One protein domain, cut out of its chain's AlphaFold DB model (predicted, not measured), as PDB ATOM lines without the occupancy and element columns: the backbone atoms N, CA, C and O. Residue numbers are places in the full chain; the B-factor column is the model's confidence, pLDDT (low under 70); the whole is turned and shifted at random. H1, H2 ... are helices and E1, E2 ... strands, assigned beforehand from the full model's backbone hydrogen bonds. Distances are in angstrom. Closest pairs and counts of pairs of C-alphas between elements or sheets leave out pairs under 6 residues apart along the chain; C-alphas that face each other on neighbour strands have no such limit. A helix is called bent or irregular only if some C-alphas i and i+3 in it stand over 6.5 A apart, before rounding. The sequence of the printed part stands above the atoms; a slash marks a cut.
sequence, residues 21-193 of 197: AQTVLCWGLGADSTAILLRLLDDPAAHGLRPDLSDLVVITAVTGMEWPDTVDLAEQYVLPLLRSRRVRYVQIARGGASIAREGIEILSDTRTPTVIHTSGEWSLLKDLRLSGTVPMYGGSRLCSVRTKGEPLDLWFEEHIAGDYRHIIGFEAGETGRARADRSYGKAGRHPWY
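What this domain is: This is residues 21 to 193 of the 197 residues of an uncharacterized protein of Kitasatospora sp. OK780 (UniProt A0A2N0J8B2). A strongly twisted sheet of six strands forms the middle of a rounded domain and curls round the long helix H5 on one face, while H1 covers the other face. H2 is near H1 and only grazes the sheet, H6 grazes it by the edge strand E6, and H4 lies far out, with residues 137 to 142 sticking out. The printed part has 173 residues with six named helices and six named strands, in the order E1 H1 E2 H2 E3 H3 E4 H4 H5 E5 H6 E6. The mixed sheet runs E4 E3 E2 E1 E5 E6, and the class is mixed, helices and strands. The whole is compact, with a radius of gyration of the C-alphas of 15.8 A and spans of 48 by 35 by 32 A.

Where its parts are: E1, residues 22 to 26, begins at C-alpha 22 (130.160, 121.249, 131.075). H1 is residues 31 to 42, 16.2 A, and E2 residues 56 to 61, 16.5 A. H2, residues 68 to 84, 23.5 A, has a kink of 35 degrees near residue 77 and is only just irregular, with C-alphas 76 and 79 6.8 A apart. E3 is residues 88 to 94, 20.0 A, H3 residues 99 to 102, E4 residues 104 to 110, 16.7 A, and H4 residues 124 to 131. H5, residues 142 to 159, 24.1 A, has a kink of 31 degrees near residue 149 and is only just irregular, with C-alphas 147 and 150 6.6 A apart. E5 is residues 164 to 168. H6, residues 172 to 183, 18.0 A, is irregular, with C-alphas 173 and 176 8.0 A apart. E6, residues 189 to 192, ends at C-alpha 192 (117.785, 119.251, 132.364).

How they stand to each other: E4 and E3 are antiparallel, with N 91 and O 108 2.8 A apart, within hydrogen-bond range. The other neighbours are parallel, with N 90 and O 58 at 2.9 A for E3 and E2, N 57 and O 23 at 2.9 A for E2 and E1, N 24 and O 165 at 2.8 A for E1 and E5, and N 190 and O 164 at 2.8 A for E5 and E6. Three strand-helix-strand units, two parallel neighbour strands with a helix between, are E1 H1 E2, E2 H2 E3 and E5 H6 E6, each with a right-handed crossover. H5 and H1 on opposite faces give three layers, helices on both faces of a sheet. The closest C-alphas of H5 and E2 are those of Lys 148 and Ala 61, 5.3 A. H1 runs along the strands at a height over the sheet of 9.7 A, and its closest C-alphas to E5 are those of Ser 33 and Ile 168, 7.1 A. H4, not on the sheet, is close to but not clearly touching H5, Leu 124 and Thr 147 having the closest C-alphas, 6.3 A. H3, also not on the sheet, is likewise close to but not clearly touching H5, with the closest C-alphas those of Ile 99 and Glu 150, 7.1 A. In H1 and H4 every O i to N i+4 pair is within hydrogen-bond range; H2 has 10 of 13, H5 12 of 14 and H6 6 of 8, and H3 is too short for such a pair.

The domain as a whole: The two C-alphas farthest apart are those of Pro 51 and Gly 132, 48.7 A. The printed part has no cut, and the links H1 to E2 and E4 to H4 are long. The mean pLDDT of the printed part is 92.3, with residues 137 to 140 and 185 under 70.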
ATOM      1  N   ALA A  21     129.957 123.738 134.425       87.69
ATOM      2  CA  ALA A  21     131.231 123.826 133.711       87.69
ATOM      3  C   ALA A  21     131.205 123.081 132.365       87.69
ATOM      4  O   ALA A  21     131.960 123.427 131.453       87.69
ATOM      5  N   GLN A  22     130.337 122.074 132.256       94.12
ATOM      6  CA  GLN A  22     130.160 121.249 131.075       94.12
ATOM      7  C   GLN A  22     128.685 120.883 130.893       94.12
ATOM      8  O   GLN A  22     127.956 120.662 131.862       94.12
ATOM      9  N   THR A  23     128.258 120.790 129.639       96.56
ATOM     10  CA  THR A  23     126.932 120.332 129.238       96.56
ATOM     11  C   THR A  23     127.072 119.163 128.276       96.56
ATOM     12  O   THR A  23     127.794 119.244 127.284       96.56
ATOM     13  N   VAL A  24     126.354 118.078 128.551       97.62
ATOM     14  CA  VAL A  24     126.318 116.887 127.704       97.62
ATOM     15  C   VAL A  24     124.891 116.650 127.224       97.62
ATOM     16  O   VAL A  24     123.981 116.433 128.026       97.62
ATOM     17  N   LEU A  25     124.698 116.686 125.906       97.94
ATOM     18  CA  LEU A  25     123.445 116.330 125.253       97.94
ATOM     19  C   LEU A  25     123.514 114.897 124.731       97.94
ATOM     20  O   LEU A  25     124.273 114.607 123.806       97.94
ATOM     21  N   CYS A  26     122.649 114.032 125.260       97.50
ATOM     22  CA  CYS A  26     122.394 112.723 124.672       97.50
ATOM     23  C   CYS A  26     121.520 112.888 123.420       97.50
ATOM     24  O   CYS A  26     120.298 113.051 123.505       97.50
ATOM     25  N   TRP A  27     122.149 112.849 122.248       97.56
ATOM     26  CA  TRP A  27     121.483 112.972 120.957       97.56
ATOM     27  C   TRP A  27     121.180 111.587 120.387       97.56
ATOM     28  O   TRP A  27     122.051 110.888 119.870       97.56
ATOM     29  N   GLY A  28     119.914 111.180 120.497       94.38
ATOM     30  CA  GLY A  28     119.426 109.881 120.023       94.38
ATOM     31  C   GLY A  28     118.984 109.873 118.560       94.38
ATOM     32  O   GLY A  28     118.223 108.984 118.189       94.38
ATOM     33  N   LEU A  29     119.379 110.885 117.776       94.75
ATOM     34  CA  LEU A  29     118.981 111.113 116.377       94.75
ATOM     35  C   LEU A  29     117.466 111.313 116.153       94.75
ATOM     36  O   LEU A  29     116.997 111.393 115.024       94.75
ATOM     37  N   GLY A  30     116.682 111.424 117.229       92.31
ATOM     38  CA  GLY A  30     115.248 111.701 117.170       92.31
ATOM     39  C   GLY A  30     114.941 113.191 117.022       92.31
ATOM     40  O   GLY A  30     115.781 114.043 117.336       92.31
ATOM     41  N   ALA A  31     113.712 113.505 116.603       91.38
ATOM     42  CA  ALA A  31     113.242 114.876 116.392       91.38
ATOM     43  C   ALA A  31     113.407 115.759 117.641       91.38
ATOM     44  O   ALA A  31     113.943 116.857 117.534       91.38
ATOM     45  N   ASP A  32     113.044 115.258 118.824       91.81
ATOM     46  CA  ASP A  32     113.077 116.022 120.079       91.81
ATOM     47  C   ASP A  32     114.504 116.422 120.474       91.81
ATOM     48  O   ASP A  32     114.818 117.598 120.647       91.81
ATOM     49  N   SER A  33     115.418 115.446 120.530       94.75
ATOM     50  CA  SER A  33     116.831 115.710 120.826       94.75
ATOM     51  C   SER A  33     117.517 116.567 119.755       94.75
ATOM     52  O   SER A  33     118.414 117.343 120.076       94.75
ATOM     53  N   THR A  34     117.077 116.466 118.495       96.00
ATOM     54  CA  THR A  34     117.588 117.300 117.398       96.00
ATOM     55  C   THR A  34     117.075 118.732 117.515       96.00
ATOM     56  O   THR A  34     117.856 119.661 117.353       96.00
ATOM     57  N   ALA A  35     115.804 118.938 117.863       93.38
ATOM     58  CA  ALA A  35     115.244 120.268 118.092       93.38
ATOM     59  C   ALA A  35     115.959 120.983 119.247       93.38
ATOM     60  O   ALA A  35     116.329 122.147 119.107       93.38
ATOM     61  N   ILE A  36     116.230 120.272 120.350       94.69
ATOM     62  CA  ILE A  36     117.054 120.801 121.446       94.69
ATOM     63  C   ILE A  36     118.423 121.215 120.918       94.69
ATOM     64  O   ILE A  36     118.822 122.357 121.122       94.69
ATOM     65  N   LEU A  37     119.123 120.315 120.216       97.06
ATOM     66  CA  LEU A  37     120.441 120.604 119.664       97.06
ATOM     67  C   LEU A  37     120.419 121.867 118.799       97.06
ATOM     68  O   LEU A  37     121.215 122.767 119.025       97.06
ATOM     69  N   LEU A  38     119.488 121.965 117.850       95.69
ATOM     70  CA  LEU A  38     119.392 123.120 116.958       95.69
ATOM     71  C   LEU A  38     119.210 124.430 117.731       95.69
ATOM     72  O   LEU A  38     119.879 125.404 117.400       95.69
ATOM     73  N   ARG A  39     118.398 124.440 118.794       93.19
ATOM     74  CA  ARG A  39     118.209 125.628 119.643       93.19
ATOM     75  C   ARG A  39     119.453 125.981 120.456       93.19
ATOM     76  O   ARG A  39     119.833 127.144 120.491       93.19
ATOM     77  N   LEU A  40     120.140 124.984 121.023       94.88
ATOM     78  CA  LEU A  40     121.425 125.195 121.704       94.88
ATOM     79  C   LEU A  40     122.483 125.800 120.779       94.88
ATOM     80  O   LEU A  40     123.309 126.584 121.229       94.88
ATOM     81  N   LEU A  41     122.481 125.418 119.500       95.81
ATOM     82  CA  LEU A  41     123.430 125.946 118.528       95.81
ATOM     83  C   LEU A  41     123.042 127.334 117.992       95.81
ATOM     84  O   LEU A  41     123.923 128.054 117.516       95.81
ATOM     85  N   ASP A  42     121.751 127.668 117.992       93.88
ATOM     86  CA  ASP A  42     121.221 128.940 117.496       93.88
ATOM     87  C   ASP A  42     121.515 130.090 118.467       93.88
ATOM     88  O   ASP A  42     122.105 131.091 118.065       93.88
ATOM     89  N   ASP A  43     121.222 129.892 119.759       91.69
ATOM     90  CA  ASP A  43     121.556 130.840 120.827       91.69
ATOM     91  C   ASP A  43     122.165 130.121 122.049       91.69
ATOM     92  O   ASP A  43     121.476 129.829 123.035       91.69
ATOM     93  N   PRO A  44     123.477 129.816 122.013       93.81
ATOM     94  CA  PRO A  44     124.150 129.119 123.106       93.81
ATOM     95  C   PRO A  44     124.032 129.863 124.443       93.81
ATOM     96  O   PRO A  44     123.805 129.248 125.488       93.81
ATOM     97  N   ALA A  45     124.150 131.193 124.414       91.69
ATOM     98  CA  ALA A  45     124.174 132.021 125.614       91.69
ATOM     99  C   ALA A  45     122.806 132.055 126.312       91.69
ATOM    100  O   ALA A  45     122.754 131.923 127.538       91.69
ATOM    101  N   ALA A  46     121.701 132.134 125.557       89.69
ATOM    102  CA  ALA A  46     120.348 132.020 126.116       89.69
ATOM    103  C   ALA A  46     120.093 130.668 126.799       89.69
ATOM    104  O   ALA A  46     119.220 130.547 127.661       89.69
ATOM    105  N   HIS A  47     120.879 129.650 126.448       91.06
ATOM    106  CA  HIS A  47     120.813 128.315 127.024       91.06
ATOM    107  C   HIS A  47     121.975 128.010 127.981       91.06
ATOM    108  O   HIS A  47     122.235 126.847 128.303       91.06
ATOM    109  N   GLY A  48     122.647 129.045 128.496       91.50
ATOM    110  CA  GLY A  48     123.678 128.914 129.525       91.50
ATOM    111  C   GLY A  48     124.882 128.085 129.078       91.50
ATOM    112  O   GLY A  48     125.449 127.371 129.908       91.50
ATOM    113  N   LEU A  49     125.203 128.125 127.783       94.50
ATOM    114  CA  LEU A  49     126.425 127.596 127.181       94.50
ATOM    115  C   LEU A  49     127.383 128.743 126.858       94.50
ATOM    116  O   LEU A  49     126.982 129.905 126.719       94.50
ATOM    117  N   ARG A  50     128.660 128.415 126.673       94.81
ATOM    118  CA  ARG A  50     129.628 129.377 126.143       94.81
ATOM    119  C   ARG A  50     129.314 129.693 124.675       94.81
ATOM    120  O   ARG A  50     128.921 128.791 123.931       94.81
ATOM    121  N   PRO A  51     129.554 130.935 124.209       93.69
ATOM    122  CA  PRO A  51     129.311 131.310 122.812       93.69
ATOM    123  C   PRO A  51     130.076 130.465 121.784       93.69
ATOM    124  O   PRO A  51     129.622 130.311 120.654       93.69
ATOM    125  N   ASP A  52     131.232 129.914 122.166       94.88
ATOM    126  CA  ASP A  52     132.059 129.049 121.319       94.88
ATOM    127  C   ASP A  52     131.707 127.554 121.424       94.88
ATOM    128  O   ASP A  52     132.362 126.728 120.787       94.88
ATOM    129  N   LEU A  53     130.699 127.203 122.236       96.94
ATOM    130  CA  LEU A  53     130.241 125.834 122.487       96.94
ATOM    131  C   LEU A  53     131.357 124.896 122.986       96.94
ATOM    132  O   LEU A  53     131.270 123.672 122.847       96.94
ATOM    133  N   SER A  54     132.428 125.448 123.572       95.88
ATOM    134  CA  SER A  54     133.558 124.664 124.090       95.88
ATOM    135  C   SER A  54     133.166 123.753 125.257       95.88
ATOM    136  O   SER A  54     133.806 122.719 125.460       95.88
ATOM    137  N   ASP A  55     132.102 124.118 125.969       95.50
ATOM    138  CA  ASP A  55     131.488 123.410 127.089       95.50
ATOM    139  C   ASP A  55     130.363 122.447 126.676       95.50
ATOM    140  O   ASP A  55     129.860 121.720 127.533       95.50
ATOM    141  N   LEU A  56     129.991 122.383 125.389       97.81
ATOM    142  CA  LEU A  56     128.999 121.438 124.875       97.81
ATOM    143  C   LEU A  56     129.663 120.170 124.316       97.81
ATOM    144  O   LEU A  56     130.478 120.217 123.387       97.81
ATOM    145  N   VAL A  57     129.233 119.018 124.830       98.44
ATOM    146  CA  VAL A  57     129.472 117.700 124.233       98.44
ATOM    147  C   VAL A  57     128.144 117.132 123.752       98.44
ATOM    148  O   VAL A  57     127.177 117.050 124.506       98.44
ATOM    149  N   VAL A  58     128.101 116.715 122.494       98.62
ATOM    150  CA  VAL A  58     126.988 115.934 121.952       98.62
ATOM    151  C   VAL A  58     127.433 114.480 121.921       98.62
ATOM    152  O   VAL A  58     128.524 114.187 121.434       98.62
ATOM    153  N   ILE A  59     126.615 113.571 122.445       98.62
ATOM    154  CA  ILE A  59     126.945 112.146 122.496       98.62
ATOM    155  C   ILE A  59     125.800 111.282 121.973       98.62
ATOM    156  O   ILE A  59     124.634 111.512 122.293       98.62
ATOM    157  N   THR A  60     126.144 110.264 121.186       98.12
ATOM    158  CA  THR A  60     125.217 109.242 120.691       98.12
ATOM    159  C   THR A  60     125.713 107.859 121.103       98.12
ATOM    160  O   THR A  60     126.840 107.480 120.788       98.12
ATOM    161  N   ALA A  61     124.857 107.092 121.781       97.25
ATOM    162  CA  ALA A  61     125.066 105.662 121.990       97.25
ATOM    163  C   ALA A  61     124.438 104.881 120.829       97.25
ATOM    164  O   ALA A  61     123.210 104.801 120.716       97.25
ATOM    165  N   VAL A  62     125.299 104.352 119.964       96.12
ATOM    166  CA  VAL A  62     124.958 103.599 118.758       96.12
ATOM    167  C   VAL A  62     124.558 102.178 119.142       96.12
ATOM    168  O   VAL A  62     125.228 101.500 119.922       96.12
ATOM    169  N   THR A  63     123.445 101.723 118.583       92.94
ATOM    170  CA  THR A  63     122.826 100.436 118.898       92.94
ATOM    171  C   THR A  63     123.046  99.375 117.831       92.94
ATOM    172  O   THR A  63     122.859  98.195 118.136       92.94
ATOM    173  N   GLY A  64     123.446  99.726 116.606       92.19
ATOM    174  CA  GLY A  64     123.536  98.747 115.520       92.19
ATOM    175  C   GLY A  64     122.246  98.585 114.716       92.19
ATOM    176  O   GLY A  64     122.121  97.616 113.971       92.19
ATOM    177  N   MET A  65     121.245  99.430 114.972       89.12
ATOM    178  CA  MET A  65     119.861  99.304 114.487       89.12
ATOM    179  C   MET A  65     119.233 100.679 114.202       89.12
ATOM    180  O   MET A  65     118.015 100.854 114.279       89.12
ATOM    181  N   GLU A  66     120.067 101.676 113.924       92.88
ATOM    182  CA  GLU A  66     119.664 103.018 113.527       92.88
ATOM    183  C   GLU A  66     118.939 102.980 112.172       92.88
ATOM    184  O   GLU A  66     119.280 102.197 111.284       92.88
ATOM    185  N   TRP A  67     117.928 103.834 112.002       93.06
ATOM    186  CA  TRP A  67     117.212 103.945 110.733       93.06
ATOM    187  C   TRP A  67     118.107 104.619 109.684       93.06
ATOM    188  O   TRP A  67     118.577 105.727 109.958       93.06
ATOM    189  N   PRO A  68     118.306 104.022 108.491       94.69
ATOM    190  CA  PRO A  68     119.138 104.614 107.439       94.69
ATOM    191  C   PRO A  68     118.717 106.043 107.084       94.69
ATOM    192  O   PRO A  68     119.539 106.948 107.128       94.69
ATOM    193  N   ASP A  69     117.418 106.285 106.894       95.88
ATOM    194  CA  ASP A  69     116.906 107.622 106.573       95.88
ATOM    195  C   ASP A  69     117.217 108.650 107.674       95.88
ATOM    196  O   ASP A  69     117.498 109.815 107.402       95.88
ATOM    197  N   THR A  70     117.185 108.239 108.948       94.44
ATOM    198  CA  THR A  70     117.557 109.116 110.067       94.44
ATOM    199  C   THR A  70     119.044 109.458 110.036       94.44
ATOM    200  O   THR A  70     119.405 110.599 110.322       94.44
ATOM    201  N   VAL A  71     119.892 108.492 109.682       96.94
ATOM    202  CA  VAL A  71     121.336 108.695 109.517       96.94
ATOM    203  C   VAL A  71     121.605 109.663 108.372       96.94
ATOM    204  O   VAL A  71     122.262 110.677 108.599       96.94
ATOM    205  N   ASP A  72     121.011 109.431 107.202       97.19
ATOM    206  CA  ASP A  72     121.179 110.287 106.025       97.19
ATOM    207  C   ASP A  72     120.780 111.739 106.330       97.19
ATOM    208  O   ASP A  72     121.526 112.678 106.045       97.19
ATOM    209  N   LEU A  73     119.636 111.941 106.992       96.81
ATOM    210  CA  LEU A  73     119.182 113.272 107.402       96.81
ATOM    211  C   LEU A  73     120.124 113.919 108.431       96.81
ATOM    212  O   LEU A  73     120.412 115.116 108.346       96.81
ATOM    213  N   ALA A  74     120.613 113.154 109.408       97.50
ATOM    214  CA  ALA A  74     121.539 113.652 110.420       97.50
ATOM    215  C   ALA A  74     122.887 114.068 109.803       97.50
ATOM    216  O   ALA A  74     123.404 115.147 110.115       97.50
ATOM    217  N   GLU A  75     123.433 113.258 108.896       98.19
ATOM    218  CA  GLU A  75     124.668 113.553 108.168       98.19
ATOM    219  C   GLU A  75     124.515 114.744 107.225       98.19
ATOM    220  O   GLU A  75     125.405 115.596 107.160       98.19
ATOM    221  N   GLN A  76     123.378 114.843 106.535       98.12
ATOM    222  CA  GLN A  76     123.119 115.911 105.577       98.12
ATOM    223  C   GLN A  76     122.876 117.264 106.258       98.12
ATOM    224  O   GLN A  76     123.367 118.284 105.771       98.12
ATOM    225  N   TYR A  77     122.129 117.295 107.368       97.62
ATOM    226  CA  TYR A  77     121.632 118.552 107.941       97.62
ATOM    227  C   TYR A  77     122.223 118.911 109.306       97.62
ATOM    228  O   TYR A  77     122.360 120.097 109.603       97.62
ATOM    229  N   VAL A  78     122.602 117.938 110.140       98.19
ATOM    230  CA  VAL A  78     123.045 118.212 111.521       98.19
ATOM    231  C   VAL A  78     124.568 118.210 111.648       98.19
ATOM    232  O   VAL A  78     125.136 119.151 112.208       98.19
ATOM    233  N   LEU A  79     125.265 117.213 111.094       98.56
ATOM    234  CA  LEU A  79     126.730 117.140 111.188       98.56
ATOM    235  C   LEU A  79     127.464 118.361 110.598       98.56
ATOM    236  O   LEU A  79     128.445 118.796 111.208       98.56
ATOM    237  N   PRO A  80     127.023 118.980 109.480       98.62
ATOM    238  CA  PRO A  80     127.642 120.203 108.979       98.62
ATOM    239  C   PRO A  80     127.548 121.357 109.978       98.62
ATOM    240  O   PRO A  80     128.513 122.111 110.124       98.62
ATOM    241  N   LEU A  81     126.436 121.462 110.715       98.31
ATOM    242  CA  LEU A  81     126.258 122.476 111.753       98.31
ATOM    243  C   LEU A  81     127.226 122.238 112.915       98.31
ATOM    244  O   LEU A  81     127.942 123.164 113.297       98.31
ATOM    245  N   LEU A  82     127.318 120.998 113.413       98.50
ATOM    246  CA  LEU A  82     128.268 120.630 114.469       98.50
ATOM    247  C   LEU A  82     129.714 120.930 114.059       98.50
ATOM    248  O   LEU A  82     130.455 121.555 114.815       98.50
ATOM    249  N   ARG A  83     130.093 120.545 112.835       98.44
ATOM    250  CA  ARG A  83     131.430 120.773 112.275       98.44
ATOM    251  C   ARG A  83     131.745 122.259 112.114       98.44
ATOM    252  O   ARG A  83     132.826 122.686 112.509       98.44
ATOM    253  N   SER A  84     130.817 123.045 111.564       97.88
ATOM    254  CA  SER A  84     131.012 124.490 111.365       97.88
ATOM    255  C   SER A  84     131.223 125.238 112.686       97.88
ATOM    256  O   SER A  84     132.034 126.157 112.750       97.88
ATOM    257  N   ARG A  85     130.559 124.778 113.754       97.38
ATOM    258  CA  ARG A  85     130.646 125.325 115.113       97.38
ATOM    259  C   ARG A  85     131.679 124.606 115.995       97.38
ATOM    260  O   ARG A  85     131.796 124.916 117.173       97.38
ATOM    261  N   ARG A  86     132.433 123.646 115.441       98.00
ATOM    262  CA  ARG A  86     133.447 122.822 116.130       98.00
ATOM    263  C   ARG A  86     132.955 122.154 117.423       98.00
ATOM    264  O   ARG A  86     133.741 121.962 118.354       98.00
ATOM    265  N   VAL A  87     131.682 121.774 117.489       98.50
ATOM    266  CA  VAL A  87     131.106 121.082 118.654       98.50
ATOM    267  C   VAL A  87     131.719 119.688 118.771       98.50
ATOM    268  O   VAL A  87     131.855 118.989 117.767       98.50
ATOM    269  N   ARG A  88     132.109 119.280 119.987       98.50
ATOM    270  CA  ARG A  88     132.628 117.925 120.224       98.50
ATOM    271  C   ARG A  88     131.475 116.939 120.098       98.50
ATOM    272  O   ARG A  88     130.520 117.011 120.872       98.50
ATOM    273  N   TYR A  89     131.579 116.040 119.129       98.81
ATOM    274  CA  TYR A  89     130.622 114.975 118.900       98.81
ATOM    275  C   TYR A  89     131.274 113.618 119.152       98.81
ATOM    276  O   TYR A  89     132.289 113.279 118.536       98.81
ATOM    277  N   VAL A  90     130.673 112.867 120.071       98.75
ATOM    278  CA  VAL A  90     131.136 111.556 120.514       98.75
ATOM    279  C   VAL A  90     130.112 110.499 120.120       98.75
ATOM    280  O   VAL A  90     128.911 110.651 120.339       98.75
ATOM    281  N   GLN A  91     130.595 109.407 119.547       98.56
ATOM    282  CA  GLN A  91     129.803 108.238 119.202       98.56
ATOM    283  C   GLN A  91     130.406 107.043 119.920       98.56
ATOM    284  O   GLN A  91     131.593 106.755 119.758       98.56
ATOM    285  N   ILE A  92     129.590 106.369 120.722       98.38
ATOM    286  CA  ILE A  92     130.007 105.199 121.491       98.38
ATOM    287  C   ILE A  92     129.114 104.008 121.181       98.38
ATOM    288  O   ILE A  92     127.941 104.171 120.846       98.38
ATOM    289  N   ALA A  93     129.654 102.812 121.352       97.12
ATOM    290  CA  ALA A  93     128.909 101.565 121.350       97.12
ATOM    291  C   ALA A  93     129.263 100.725 122.578       97.12
ATOM    292  O   ALA A  93     130.241 100.966 123.289       97.12
ATOM    293  N   ARG A  94     128.436  99.713 122.837       95.69
ATOM    294  CA  ARG A  94     128.746  98.678 123.821       95.69
ATOM    295  C   ARG A  94     129.926  97.842 123.304       95.69
ATOM    296  O   ARG A  94     129.892  97.418 122.154       95.69
ATOM    297  N   GLY A  95     130.929  97.574 124.146       95.19
ATOM    298  CA  GLY A  95     132.124  96.817 123.745       95.19
ATOM    299  C   GLY A  95     131.934  95.295 123.686       95.19
ATOM    300  O   GLY A  95     132.693  94.596 123.019       95.19
ATOM    301  N   GLY A  96     130.912  94.748 124.352       94.06
ATOM    302  CA  GLY A  96     130.692  93.301 124.412       94.06
ATOM    303  C   GLY A  96     129.443  92.877 125.181       94.06
ATOM    304  O   GLY A  96     128.600  93.696 125.555       94.06
ATOM    305  N   ALA A  97     129.305  91.574 125.434       91.44
ATOM    306  CA  ALA A  97     128.153  91.007 126.141       91.44
ATOM    307  C   ALA A  97     128.001  91.564 127.569       91.44
ATOM    308  O   ALA A  97     126.879  91.773 128.042       91.44
ATOM    309  N   SER A  98     129.112  91.866 128.236       91.88
ATOM    310  CA  SER A  98     129.230  92.367 129.601       91.88
ATOM    311  C   SER A  98     130.013  93.680 129.618       91.88
ATOM    312  O   SER A  98     131.242  93.690 129.612       91.88
ATOM    313  N   ILE A  99     129.313  94.803 129.781       92.50
ATOM    314  CA  ILE A  99     129.968  96.118 129.835       92.50
ATOM    315  C   ILE A  99     131.041  96.213 130.933       92.50
ATOM    316  O   ILE A  99     132.072  96.835 130.735       92.50
ATOM    317  N   ALA A 100     130.870  95.507 132.055       92.00
ATOM    318  CA  ALA A 100     131.857  95.473 133.134       92.00
ATOM    319  C   ALA A 100     133.182  94.777 132.758       92.00
ATOM    320  O   ALA A 100     134.168  94.909 133.476       92.00
ATOM    321  N   ARG A 101     133.200  93.985 131.679       94.44
ATOM    322  CA  ARG A 101     134.381  93.243 131.207       94.44
ATOM    323  C   ARG A 101     134.953  93.845 129.933       94.44
ATOM    324  O   ARG A 101     136.166  93.962 129.822       94.44
ATOM    325  N   GLU A 102     134.085  94.192 128.988       96.44
ATOM    326  CA  GLU A 102     134.491  94.669 127.664       96.44
ATOM    327  C   GLU A 102     134.387  96.194 127.502       96.44
ATOM    328  O   GLU A 102     134.857  96.728 126.503       96.44
ATOM    329  N   GLY A 103     133.798  96.900 128.470       96.31
ATOM    330  CA  GLY A 103     133.700  98.356 128.470       96.31
ATOM    331  C   GLY A 103     132.848  98.922 127.332       96.31
ATOM    332  O   GLY A 103     131.879  98.306 126.861       96.31
ATOM    333  N   ILE A 104     133.218 100.130 126.910       97.44
ATOM    334  CA  ILE A 104     132.655 100.829 125.754       97.44
ATOM    335  C   ILE A 104     133.654 100.886 124.603       97.44
ATOM    336  O   ILE A 104     134.865 100.956 124.797       97.44
ATOM    337  N   GLU A 105     133.121 100.917 123.390       97.38
ATOM    338  CA  GLU A 105     133.867 101.226 122.178       97.38
ATOM    339  C   GLU A 105     133.627 102.698 121.817       97.38
ATOM    340  O   GLU A 105     132.478 103.120 121.674       97.38
ATOM    341  N   ILE A 106     134.695 103.484 121.655       98.06
ATOM    342  CA  ILE A 106     134.606 104.848 121.117       98.06
ATOM    343  C   ILE A 106     134.724 104.755 119.596       98.06
ATOM    344  O   ILE A 106     135.815 104.577 119.061       98.06
ATOM    345  N   LEU A 107     133.595 104.891 118.905       98.19
ATOM    346  CA  LEU A 107     133.524 104.827 117.443       98.19
ATOM    347  C   LEU A 107     134.099 106.096 116.805       98.19
ATOM    348  O   LEU A 107     134.772 106.046 115.779       98.19
ATOM    349  N   SER A 108     133.834 107.243 117.429       98.38
ATOM    350  CA  SER A 108     134.360 108.540 117.015       98.38
ATOM    351  C   SER A 108     134.313 109.527 118.178       98.38
ATOM    352  O   SER A 108     133.322 109.596 118.898       98.38
ATOM    353  N   ASP A 109     135.336 110.369 118.296       98.44
ATOM    354  CA  ASP A 109     135.356 111.558 119.153       98.44
ATOM    355  C   ASP A 109     136.056 112.684 118.390       98.44
ATOM    356  O   ASP A 109     137.269 112.660 118.172       98.44
ATOM    357  N   THR A 110     135.277 113.634 117.874       98.56
ATOM    358  CA  THR A 110     135.801 114.664 116.972       98.56
ATOM    359  C   THR A 110     135.019 115.964 117.065       98.56
ATOM    360  O   THR A 110     133.861 116.003 117.471       98.56
ATOM    361  N   ARG A 111     135.651 117.058 116.637       98.62
ATOM    362  CA  ARG A 111     135.003 118.365 116.429       98.62
ATOM    363  C   ARG A 111     134.676 118.640 114.961       98.62
ATOM    364  O   ARG A 111     134.180 119.714 114.630       98.62
ATOM    365  N   THR A 112     134.967 117.695 114.069       98.38
ATOM    366  CA  THR A 112     134.686 117.807 112.633       98.38
ATOM    367  C   THR A 112     133.982 116.556 112.111       98.38
ATOM    368  O   THR A 112     134.525 115.876 111.240       98.38
ATOM    369  N   PRO A 113     132.796 116.210 112.645       98.25
ATOM    370  CA  PRO A 113     132.123 114.979 112.264       98.25
ATOM    371  C   PRO A 113     131.627 115.032 110.816       98.25
ATOM    372  O   PRO A 113     131.178 116.076 110.327       98.25
ATOM    373  N   THR A 114     131.719 113.893 110.135       97.81
ATOM    374  CA  THR A 114     131.250 113.701 108.752       97.81
ATOM    375  C   THR A 114     130.386 112.460 108.573       97.81
ATOM    376  O   THR A 114     129.788 112.331 107.516       97.81
ATOM    377  N   VAL A 115     130.329 111.575 109.570       97.44
ATOM    378  CA  VAL A 115     129.624 110.292 109.507       97.44
ATOM    379  C   VAL A 115     128.949 109.978 110.844       97.44
ATOM    380  O   VAL A 115     129.489 110.310 111.909       97.44
ATOM    381  N   ILE A 116     127.787 109.335 110.786       97.69
ATOM    382  CA  ILE A 116     127.153 108.641 111.904       97.69
ATOM    383  C   ILE A 116     127.497 107.156 111.782       97.69
ATOM    384  O   ILE A 116     127.120 106.480 110.827       97.69
ATOM    385  N   HIS A 117     128.207 106.620 112.768       96.56
ATOM    386  CA  HIS A 117     128.436 105.189 112.856       96.56
ATOM    387  C   HIS A 117     127.123 104.493 113.209       96.56
ATOM    388  O   HIS A 117     126.415 104.895 114.130       96.56
ATOM    389  N   THR A 118     126.810 103.428 112.481       92.38
ATOM    390  CA  THR A 118     125.547 102.692 112.628       92.38
ATOM    391  C   THR A 118     125.707 101.361 113.335       92.38
ATOM    392  O   THR A 118     124.714 100.692 113.566       92.38
ATOM    393  N   SER A 119     126.931 100.956 113.682       93.44
ATOM    394  CA  SER A 119     127.216  99.794 114.524       93.44
ATOM    395  C   SER A 119     128.628  99.893 115.098       93.44
ATOM    396  O   SER A 119     129.529 100.386 114.423       93.44
ATOM    397  N   GLY A 120     128.811  99.376 116.312       93.31
ATOM    398  CA  GLY A 120     130.115  98.928 116.811       93.31
ATOM    399  C   GLY A 120     130.259  97.408 116.720       93.31
ATOM    400  O   GLY A 120     129.412  96.728 116.122       93.31
ATOM    401  N   GLU A 121     131.285  96.870 117.373       92.69
ATOM    402  CA  GLU A 121     131.590  95.434 117.437       92.69
ATOM    403  C   GLU A 121     130.482  94.609 118.122       92.69
ATOM    404  O   GLU A 121     130.250  93.431 117.794       92.69
ATOM    405  N   TRP A 122     129.754  95.217 119.067       94.81
ATOM    406  CA  TRP A 122     128.634  94.592 119.771       94.81
ATOM    407  C   TRP A 122     127.320  95.370 119.618       94.81
ATOM    408  O   TRP A 122     126.973  96.236 120.420       94.81
ATOM    409  N   SER A 123     126.539  95.011 118.595       94.00
ATOM    410  CA  SER A 123     125.210  95.584 118.352       94.00
ATOM    411  C   SER A 123     124.097  94.961 119.200       94.00
ATOM    412  O   SER A 123     124.173  93.809 119.639       94.00
ATOM    413  N   LEU A 124     122.988  95.695 119.339       91.69
ATOM    414  CA  LEU A 124     121.734  95.207 119.911       91.69
ATOM    415  C   LEU A 124     121.263  93.931 119.205       91.69
ATOM    416  O   LEU A 124     120.880  92.967 119.859       91.69
ATOM    417  N   LEU A 125     121.304  93.903 117.871       90.94
ATOM    418  CA  LEU A 125     120.860  92.745 117.100       90.94
ATOM    419  C   LEU A 125     121.728  91.510 117.365       90.94
ATOM    420  O   LEU A 125     121.197  90.403 117.448       90.94
ATOM    421  N   LYS A 126     123.047  91.686 117.517       93.12
ATOM    422  CA  LYS A 126     123.970  90.608 117.893       93.12
ATOM    423  C   LYS A 126     123.638  90.069 119.283       93.12
ATOM    424  O   LYS A 126     123.499  88.857 119.433       93.12
ATOM    425  N   ASP A 127     123.424  90.950 120.259       91.50
ATOM    426  CA  ASP A 127     123.045  90.568 121.625       91.50
ATOM    427  C   ASP A 127     121.719  89.789 121.666       91.50
ATOM    428  O   ASP A 127     121.630  88.717 122.269       91.50
ATOM    429  N   LEU A 128     120.700  90.281 120.958       91.25
ATOM    430  CA  LEU A 128     119.383  89.649 120.867       91.25
ATOM    431  C   LEU A 128     119.449  88.278 120.178       91.25
ATOM    432  O   LEU A 128     118.885  87.307 120.677       91.25
ATOM    433  N   ARG A 129     120.196  88.167 119.070       91.81
ATOM    434  CA  ARG A 129     120.385  86.894 118.356       91.81
ATOM    435  C   ARG A 129     121.097  85.852 119.214       91.81
ATOM    436  O   ARG A 129     120.661  84.707 119.242       91.81
ATOM    437  N   LEU A 130     122.163  86.239 119.915       91.62
ATOM    438  CA  LEU A 130     122.935  85.321 120.760       91.62
ATOM    439  C   LEU A 130     122.173  84.901 122.021       91.62
ATOM    440  O   LEU A 130     122.332  83.776 122.482       91.62
ATOM    441  N   SER A 131     121.328  85.781 122.559       87.88
ATOM    442  CA  SER A 131     120.474  85.474 123.713       87.88
ATOM    443  C   SER A 131     119.170  84.757 123.346       87.88
ATOM    444  O   SER A 131     118.456  84.314 124.241       87.88
ATOM    445  N   GLY A 132     118.840  84.640 122.055       89.25
ATOM    446  CA  GLY A 132     117.566  84.077 121.603       89.25
ATOM    447  C   GLY A 132     116.359  84.933 121.998       89.25
ATOM    448  O   GLY A 132     115.280  84.398 122.247       89.25
ATOM    449  N   THR A 133     116.535  86.254 122.091       86.31
ATOM    450  CA  THR A 133     115.491  87.200 122.506       86.31
ATOM    451  C   THR A 133     115.149  88.199 121.400       86.31
ATOM    452  O   THR A 133     115.829  88.302 120.381       86.31
ATOM    453  N   VAL A 134     114.055  88.939 121.585       84.38
ATOM    454  CA  VAL A 134     113.608  90.015 120.685       84.38
ATOM    455  C   VAL A 134     113.393  91.304 121.482       84.38
ATOM    456  O   VAL A 134     113.222  91.236 122.704       84.38
ATOM    457  N   PRO A 135     113.379  92.489 120.839       80.75
ATOM    458  CA  PRO A 135     113.076  93.728 121.540       80.75
ATOM    459  C   PRO A 135     111.686  93.646 122.180       80.75
ATOM    460  O   PRO A 135     110.683  93.483 121.487       80.75
ATOM    461  N   MET A 136     111.617  93.768 123.505       72.44
ATOM    462  CA  MET A 136     110.345  93.820 124.223       72.44
ATOM    463  C   MET A 136     109.923  95.270 124.454       72.44
ATOM    464  O   MET A 136     110.695  96.076 124.969       72.44
ATOM    465  N   TYR A 137     108.679  95.589 124.095       64.06
ATOM    466  CA  TYR A 137     108.105  96.930 124.252       64.06
ATOM    467  C   TYR A 137     107.640  97.220 125.698       64.06
ATOM    468  O   TYR A 137     107.480  98.376 126.083       64.06
ATOM    469  N   GLY A 138     107.449  96.179 126.520       62.78
ATOM    470  CA  GLY A 138     106.971  96.271 127.906       62.78
ATOM    471  C   GLY A 138     108.026  95.923 128.965       62.78
ATOM    472  O   GLY A 138     109.012  95.243 128.684       62.78
ATOM    473  N   GLY A 139     107.803  96.369 130.205       69.94
ATOM    474  CA  GLY A 139     108.651  96.050 131.362       69.94
ATOM    475  C   GLY A 139     109.855  96.984 131.543       69.94
ATOM    476  O   GLY A 139     109.784  98.174 131.242       69.94
ATOM    477  N   SER A 140     110.967  96.442 132.045       69.75
ATOM    478  CA  SER A 140     112.182  97.175 132.453       69.75
ATOM    479  C   SER A 140     113.045  97.716 131.302       69.75
ATOM    480  O   SER A 140     114.128  98.237 131.550       69.75
ATOM    481  N   ARG A 141     112.583  97.618 130.042       77.56
ATOM    482  CA  ARG A 141     113.261  98.160 128.842       77.56
ATOM    483  C   ARG A 141     114.745  97.775 128.753       77.56
ATOM    484  O   ARG A 141     115.583  98.586 128.359       77.56
ATOM    485  N   LEU A 142     115.057  96.525 129.100       82.62
ATOM    486  CA  LEU A 142     116.431  96.025 129.230       82.62
ATOM    487  C   LEU A 142     117.281  96.261 127.979       82.62
ATOM    488  O   LEU A 142     118.457  96.570 128.106       82.62
ATOM    489  N   CYS A 143     116.696  96.180 126.780       86.06
ATOM    490  CA  CYS A 143     117.404  96.476 125.534       86.06
ATOM    491  C   CYS A 143     117.933  97.918 125.499       86.06
ATOM    492  O   CYS A 143     119.098  98.128 125.173       86.06
ATOM    493  N   SER A 144     117.125  98.904 125.902       87.38
ATOM    494  CA  SER A 144     117.534 100.311 125.962       87.38
ATOM    495  C   SER A 144     118.540 100.563 127.081       87.38
ATOM    496  O   SER A 144     119.475 101.335 126.886       87.38
ATOM    497  N   VAL A 145     118.366  99.925 128.242       88.12
ATOM    498  CA  VAL A 145     119.324 100.041 129.354       88.12
ATOM    499  C   VAL A 145     120.680  99.495 128.922       88.12
ATOM    500  O   VAL A 145     121.672 100.204 128.990       88.12
ATOM    501  N   ARG A 146     120.717  98.286 128.362       89.06
ATOM    502  CA  ARG A 146     121.960  97.618 127.969       89.06
ATOM    503  C   ARG A 146     122.676  98.298 126.804       89.06
ATOM    504  O   ARG A 146     123.901  98.312 126.771       89.06
ATOM    505  N   THR A 147     121.948  98.834 125.829       88.94
ATOM    506  CA  THR A 147     122.580  99.378 124.609       88.94
ATOM    507  C   THR A 147     122.792 100.879 124.630       88.94
ATOM    508  O   THR A 147     123.618 101.370 123.872       88.94
ATOM    509  N   LYS A 148     122.080 101.608 125.497       91.12
ATOM    510  CA  LYS A 148     122.218 103.063 125.622       91.12
ATOM    511  C   LYS A 148     122.620 103.466 127.031       91.12
ATOM    512  O   LYS A 148     123.634 104.127 127.187       91.12
ATOM    513  N   GLY A 149     121.844 103.048 128.033       91.56
ATOM    514  CA  GLY A 149     122.050 103.436 129.433       91.56
ATOM    515  C   GLY A 149     123.438 103.068 129.950       91.56
ATOM    516  O   GLY A 149     124.225 103.954 130.240       91.56
ATOM    517  N   GLU A 150     123.759 101.775 129.968       94.12
ATOM    518  CA  GLU A 150     125.035 101.238 130.449       94.12
ATOM    519  C   GLU A 150     126.255 101.875 129.738       94.12
ATOM    520  O   GLU A 150     127.139 102.367 130.441       94.12
ATOM    521  N   PRO A 151     126.333 101.940 128.388       95.88
ATOM    522  CA  PRO A 151     127.439 102.621 127.709       95.88
ATOM    523  C   PRO A 151     127.573 104.103 128.051       95.88
ATOM    524  O   PRO A 151     128.683 104.576 128.283       95.88
ATOM    525  N   LEU A 152     126.459 104.842 128.095       95.38
ATOM    526  CA  LEU A 152     126.485 106.254 128.474       95.38
ATOM    527  C   LEU A 152     126.963 106.411 129.913       95.38
ATOM    528  O   LEU A 152     127.818 107.246 130.181       95.38
ATOM    529  N   ASP A 153     126.438 105.589 130.817       94.00
ATOM    530  CA  ASP A 153     126.779 105.603 132.229       94.00
ATOM    531  C   ASP A 153     128.279 105.421 132.456       94.00
ATOM    532  O   ASP A 153     128.862 106.221 133.190       94.00
ATOM    533  N   LEU A 154     128.888 104.440 131.784       95.38
ATOM    534  CA  LEU A 154     130.329 104.211 131.852       95.38
ATOM    535  C   LEU A 154     131.116 105.367 131.219       95.38
ATOM    536  O   LEU A 154     132.089 105.839 131.801       95.38
ATOM    537  N   TRP A 155     130.665 105.896 130.076       96.50
ATOM    538  CA  TRP A 155     131.327 107.040 129.447       96.50
ATOM    539  C   TRP A 155     131.334 108.274 130.359       96.50
ATOM    540  O   TRP A 155     132.373 108.918 130.500       96.50
ATOM    541  N   PHE A 156     130.206 108.586 131.012       94.69
ATOM    542  CA  PHE A 156     130.109 109.685 131.978       94.69
ATOM    543  C   PHE A 156     131.077 109.494 133.149       94.69
ATOM    544  O   PHE A 156     131.743 110.450 133.537       94.69
ATOM    545  N   GLU A 157     131.166 108.279 133.691       93.12
ATOM    546  CA  GLU A 157     132.070 107.948 134.801       93.12
ATOM    547  C   GLU A 157     133.550 108.103 134.422       93.12
ATOM    548  O   GLU A 157     134.350 108.553 135.240       93.12
ATOM    549  N   GLU A 158     133.917 107.772 133.183       94.06
ATOM    550  CA  GLU A 158     135.303 107.820 132.705       94.06
ATOM    551  C   GLU A 158     135.739 109.203 132.184       94.06
ATOM    552  O   GLU A 158     136.921 109.542 132.257       94.06
ATOM    553  N   HIS A 159     134.815 109.999 131.633       94.25
ATOM    554  CA  HIS A 159     135.160 111.183 130.826       94.25
ATOM    555  C   HIS A 159     134.676 112.513 131.399       94.25
ATOM    556  O   HIS A 159     135.082 113.566 130.894       94.25
ATOM    557  N   ILE A 160     133.815 112.495 132.417       92.06
ATOM    558  CA  ILE A 160     133.281 113.707 133.034       92.06
ATOM    559  C   ILE A 160     133.723 113.770 134.491       92.06
ATOM    560  O   ILE A 160     133.500 112.853 135.275       92.06
ATOM    561  N   ALA A 161     134.344 114.890 134.856       87.81
ATOM    562  CA  ALA A 161     134.769 115.169 136.218       87.81
ATOM    563  C   ALA A 161     133.980 116.356 136.781       87.81
ATOM    564  O   ALA A 161     133.868 117.396 136.132       87.81
ATOM    565  N   GLY A 162     133.492 116.215 138.014       88.81
ATOM    566  CA  GLY A 162     132.738 117.260 138.705       88.81
ATOM    567  C   GLY A 162     131.319 117.447 138.165       88.81
ATOM    568  O   GLY A 162     130.708 116.511 137.649       88.81
ATOM    569  N   ASP A 163     130.800 118.663 138.324       91.69
ATOM    570  CA  ASP A 163     129.407 118.983 138.025       91.69
ATOM    571  C   ASP A 163     129.183 119.240 136.528       91.69
ATOM    572  O   ASP A 163     129.876 120.043 135.891       91.69
ATOM    573  N   TYR A 164     128.164 118.595 135.967       93.94
ATOM    574  CA  TYR A 164     127.786 118.716 134.564       93.94
ATOM    575  C   TYR A 164     126.272 118.724 134.379       93.94
ATOM    576  O   TYR A 164     125.511 118.062 135.091       93.94
ATOM    577  N   ARG A 165     125.831 119.429 133.339       95.00
ATOM    578  CA  ARG A 165     124.443 119.403 132.890       95.00
ATOM    579  C   ARG A 165     124.225 118.212 131.971       95.00
ATOM    580  O   ARG A 165     124.921 118.073 130.968       95.00
ATOM    581  N   HIS A 166     123.236 117.383 132.275       95.00
ATOM    582  CA  HIS A 166     122.865 116.237 131.448       95.00
ATOM    583  C   HIS A 166     121.514 116.498 130.786       95.00
ATOM    584  O   HIS A 166     120.487 116.579 131.462       95.00
ATOM    585  N   ILE A 167     121.515 116.603 129.459       95.44
ATOM    586  CA  ILE A 167     120.316 116.850 128.666       95.44
ATOM    587  C   ILE A 167     119.820 115.556 128.022       95.44
ATOM    588  O   ILE A 167     120.544 114.907 127.264       95.44
ATOM    589  N   ILE A 168     118.556 115.228 128.291       92.00
ATOM    590  CA  ILE A 168     117.813 114.147 127.637       92.00
ATOM    591  C   ILE A 168     116.533 114.740 127.047       92.00
ATOM    592  O   ILE A 168     115.798 115.456 127.727       92.00
ATOM    593  N   GLY A 169     116.255 114.432 125.780       88.50
ATOM    594  CA  GLY A 169     115.080 114.931 125.063       88.50
ATOM    595  C   GLY A 169     113.793 114.173 125.375       88.50
ATOM    596  O   GLY A 169     113.212 113.606 124.459       88.50
ATOM    597  N   PHE A 170     113.370 114.131 126.642       87.00
ATOM    598  CA  PHE A 170     112.021 113.665 126.985       87.00
ATOM    599  C   PHE A 170     110.987 114.679 126.506       87.00
ATOM    600  O   PHE A 170     111.109 115.856 126.838       87.00
ATOM    601  N   GLU A 171     109.978 114.234 125.762       84.62
ATOM    602  CA  GLU A 171     108.892 115.113 125.314       84.62
ATOM    603  C   GLU A 171     107.839 115.341 126.417       84.62
ATOM    604  O   GLU A 171     107.836 114.670 127.452       84.62
ATOM    605  N   ALA A 172     106.938 116.309 126.231       79.94
ATOM    606  CA  ALA A 172     105.966 116.741 127.242       79.94
ATOM    607  C   ALA A 172     105.034 115.623 127.772       79.94
ATOM    608  O   ALA A 172     104.579 115.680 128.914       79.94
ATOM    609  N   GLY A 173     104.735 114.594 126.979       79.81
ATOM    610  CA  GLY A 173     104.002 113.393 127.394       79.81
ATOM    611  C   GLY A 173     104.830 112.385 128.203       79.81
ATOM    612  O   GLY A 173     104.271 111.454 128.784       79.81
ATOM    613  N   GLU A 174     106.145 112.582 128.322       83.56
ATOM    614  CA  GLU A 174     107.078 111.688 129.013       83.56
ATOM    615  C   GLU A 174     107.448 112.160 130.427       83.56
ATOM    616  O   GLU A 174     108.453 111.727 130.997       83.56
ATOM    617  N   THR A 175     106.613 112.995 131.050       85.50
ATOM    618  CA  THR A 175     106.826 113.539 132.408       85.50
ATOM    619  C   THR A 175     107.125 112.459 133.454       85.50
ATOM    620  O   THR A 175     107.993 112.635 134.311       85.50
ATOM    621  N   GLY A 176     106.470 111.295 133.358       85.81
ATOM    622  CA  GLY A 176     106.739 110.146 134.225       85.81
ATOM    623  C   GLY A 176     108.161 109.594 134.072       85.81
ATOM    624  O   GLY A 176     108.791 109.235 135.066       85.81
ATOM    625  N   ARG A 177     108.700 109.585 132.844       84.81
ATOM    626  CA  ARG A 177     110.084 109.168 132.566       84.81
ATOM    627  C   ARG A 177     111.078 110.204 133.065       84.81
ATOM    628  O   ARG A 177     112.054 109.815 133.694       84.81
ATOM    629  N   ALA A 178     110.800 111.491 132.863       87.69
ATOM    630  CA  ALA A 178     111.631 112.564 133.403       87.69
ATOM    631  C   ALA A 178     111.691 112.509 134.939       87.69
ATOM    632  O   ALA A 178     112.761 112.635 135.522       87.69
ATOM    633  N   ARG A 179     110.565 112.239 135.618       87.94
ATOM    634  CA  ARG A 179     110.534 112.067 137.081       87.94
ATOM    635  C   ARG A 179     111.331 110.846 137.543       87.94
ATOM    636  O   ARG A 179     112.067 110.953 138.520       87.94
ATOM    637  N   ALA A 180     111.175 109.706 136.868       86.56
ATOM    638  CA  ALA A 180     111.959 108.511 137.170       86.56
ATOM    639  C   ALA A 180     113.458 108.771 136.953       86.56
ATOM    640  O   ALA A 180     114.267 108.430 137.808       86.56
ATOM    641  N   ASP A 181     113.825 109.459 135.874       86.94
ATOM    642  CA  ASP A 181     115.216 109.784 135.583       86.94
ATOM    643  C   ASP A 181     115.844 110.737 136.611       86.94
ATOM    644  O   ASP A 181     116.972 110.506 137.038       86.94
ATOM    645  N   ARG A 182     115.091 111.729 137.114       86.50
ATOM    646  CA  ARG A 182     115.537 112.579 138.238       86.50
ATOM    647  C   ARG A 182     115.821 111.788 139.513       86.50
ATOM    648  O   ARG A 182     116.608 112.245 140.335       86.50
ATOM    649  N   SER A 183     115.172 110.637 139.704       84.12
ATOM    650  CA  SER A 183     115.422 109.783 140.870       84.12
ATOM    651  C   SER A 183     116.736 109.001 140.766       84.12
ATOM    652  O   SER A 183     117.283 108.597 141.791       84.12
ATOM    653  N   TYR A 184     117.282 108.843 139.553       78.94
ATOM    654  CA  TYR A 184     118.615 108.290 139.334       78.94
ATOM    655  C   TYR A 184     119.670 109.383 139.561       78.94
ATOM    656  O   TYR A 184     120.125 110.065 138.636       78.94
ATOM    657  N   GLY A 185     120.035 109.566 140.830       66.44
ATOM    658  CA  GLY A 185     121.106 110.466 141.241       66.44
ATOM    659  C   GLY A 185     122.478 109.876 140.920       66.44
ATOM    660  O   GLY A 185     122.862 108.855 141.487       66.44
ATOM    661  N   LYS A 186     123.231 110.542 140.040       79.12
ATOM    662  CA  LYS A 186     124.682 110.362 139.904       79.12
ATOM    663  C   LYS A 186     125.380 111.606 140.448       79.12
ATOM    664  O   LYS A 186     124.865 112.711 140.285       79.12
ATOM    665  N   ALA A 187     126.523 111.430 141.109       81.00
ATOM    666  CA  ALA A 187     127.290 112.549 141.651       81.00
ATOM    667  C   ALA A 187     127.633 113.557 140.538       81.00
ATOM    668  O   ALA A 187     128.016 113.155 139.441       81.00
ATOM    669  N   GLY A 188     127.427 114.848 140.810       87.00
ATOM    670  CA  GLY A 188     127.665 115.944 139.864       87.00
ATOM    671  C   GLY A 188     126.709 116.023 138.667       87.00
ATOM    672  O   GLY A 188     126.869 116.887 137.812       87.00
ATOM    673  N   ARG A 189     125.696 115.152 138.561       92.25
ATOM    674  CA  ARG A 189     124.732 115.185 137.450       92.25
ATOM    675  C   ARG A 189     123.604 116.181 137.730       92.25
ATOM    676  O   ARG A 189     122.776 115.940 138.606       92.25
ATOM    677  N   HIS A 190     123.483 117.204 136.887       92.62
ATOM    678  CA  HIS A 190     122.365 118.153 136.871       92.62
ATOM    679  C   HIS A 190     121.443 117.861 135.674       92.62
ATOM    680  O   HIS A 190     121.722 118.306 134.555       92.62
ATOM    681  N   PRO A 191     120.369 117.067 135.842       92.38
ATOM    682  CA  PRO A 191     119.477 116.747 134.736       92.38
ATOM    683  C   PRO A 191     118.654 117.961 134.287       92.38
ATOM    684  O   PRO A 191     118.018 118.634 135.101       92.38
ATOM    685  N   TRP A 192     118.586 118.188 132.974       92.69
ATOM    686  CA  TRP A 192     117.785 119.251 132.364       92.69
ATOM    687  C   TRP A 192     116.942 118.696 131.210       92.69
ATOM    688  O   TRP A 192     117.472 118.116 130.262       92.69
ATOM    689  N   TYR A 193     115.618 118.865 131.296       91.94
ATOM    690  CA  TYR A 193     114.648 118.356 130.315       91.94
ATOM    691  C   TYR A 193     113.855 119.527 129.728       91.94
ATOM    692  O   TYR A 193     112.781 119.858 130.229       91.94
TER     693      TYR A 193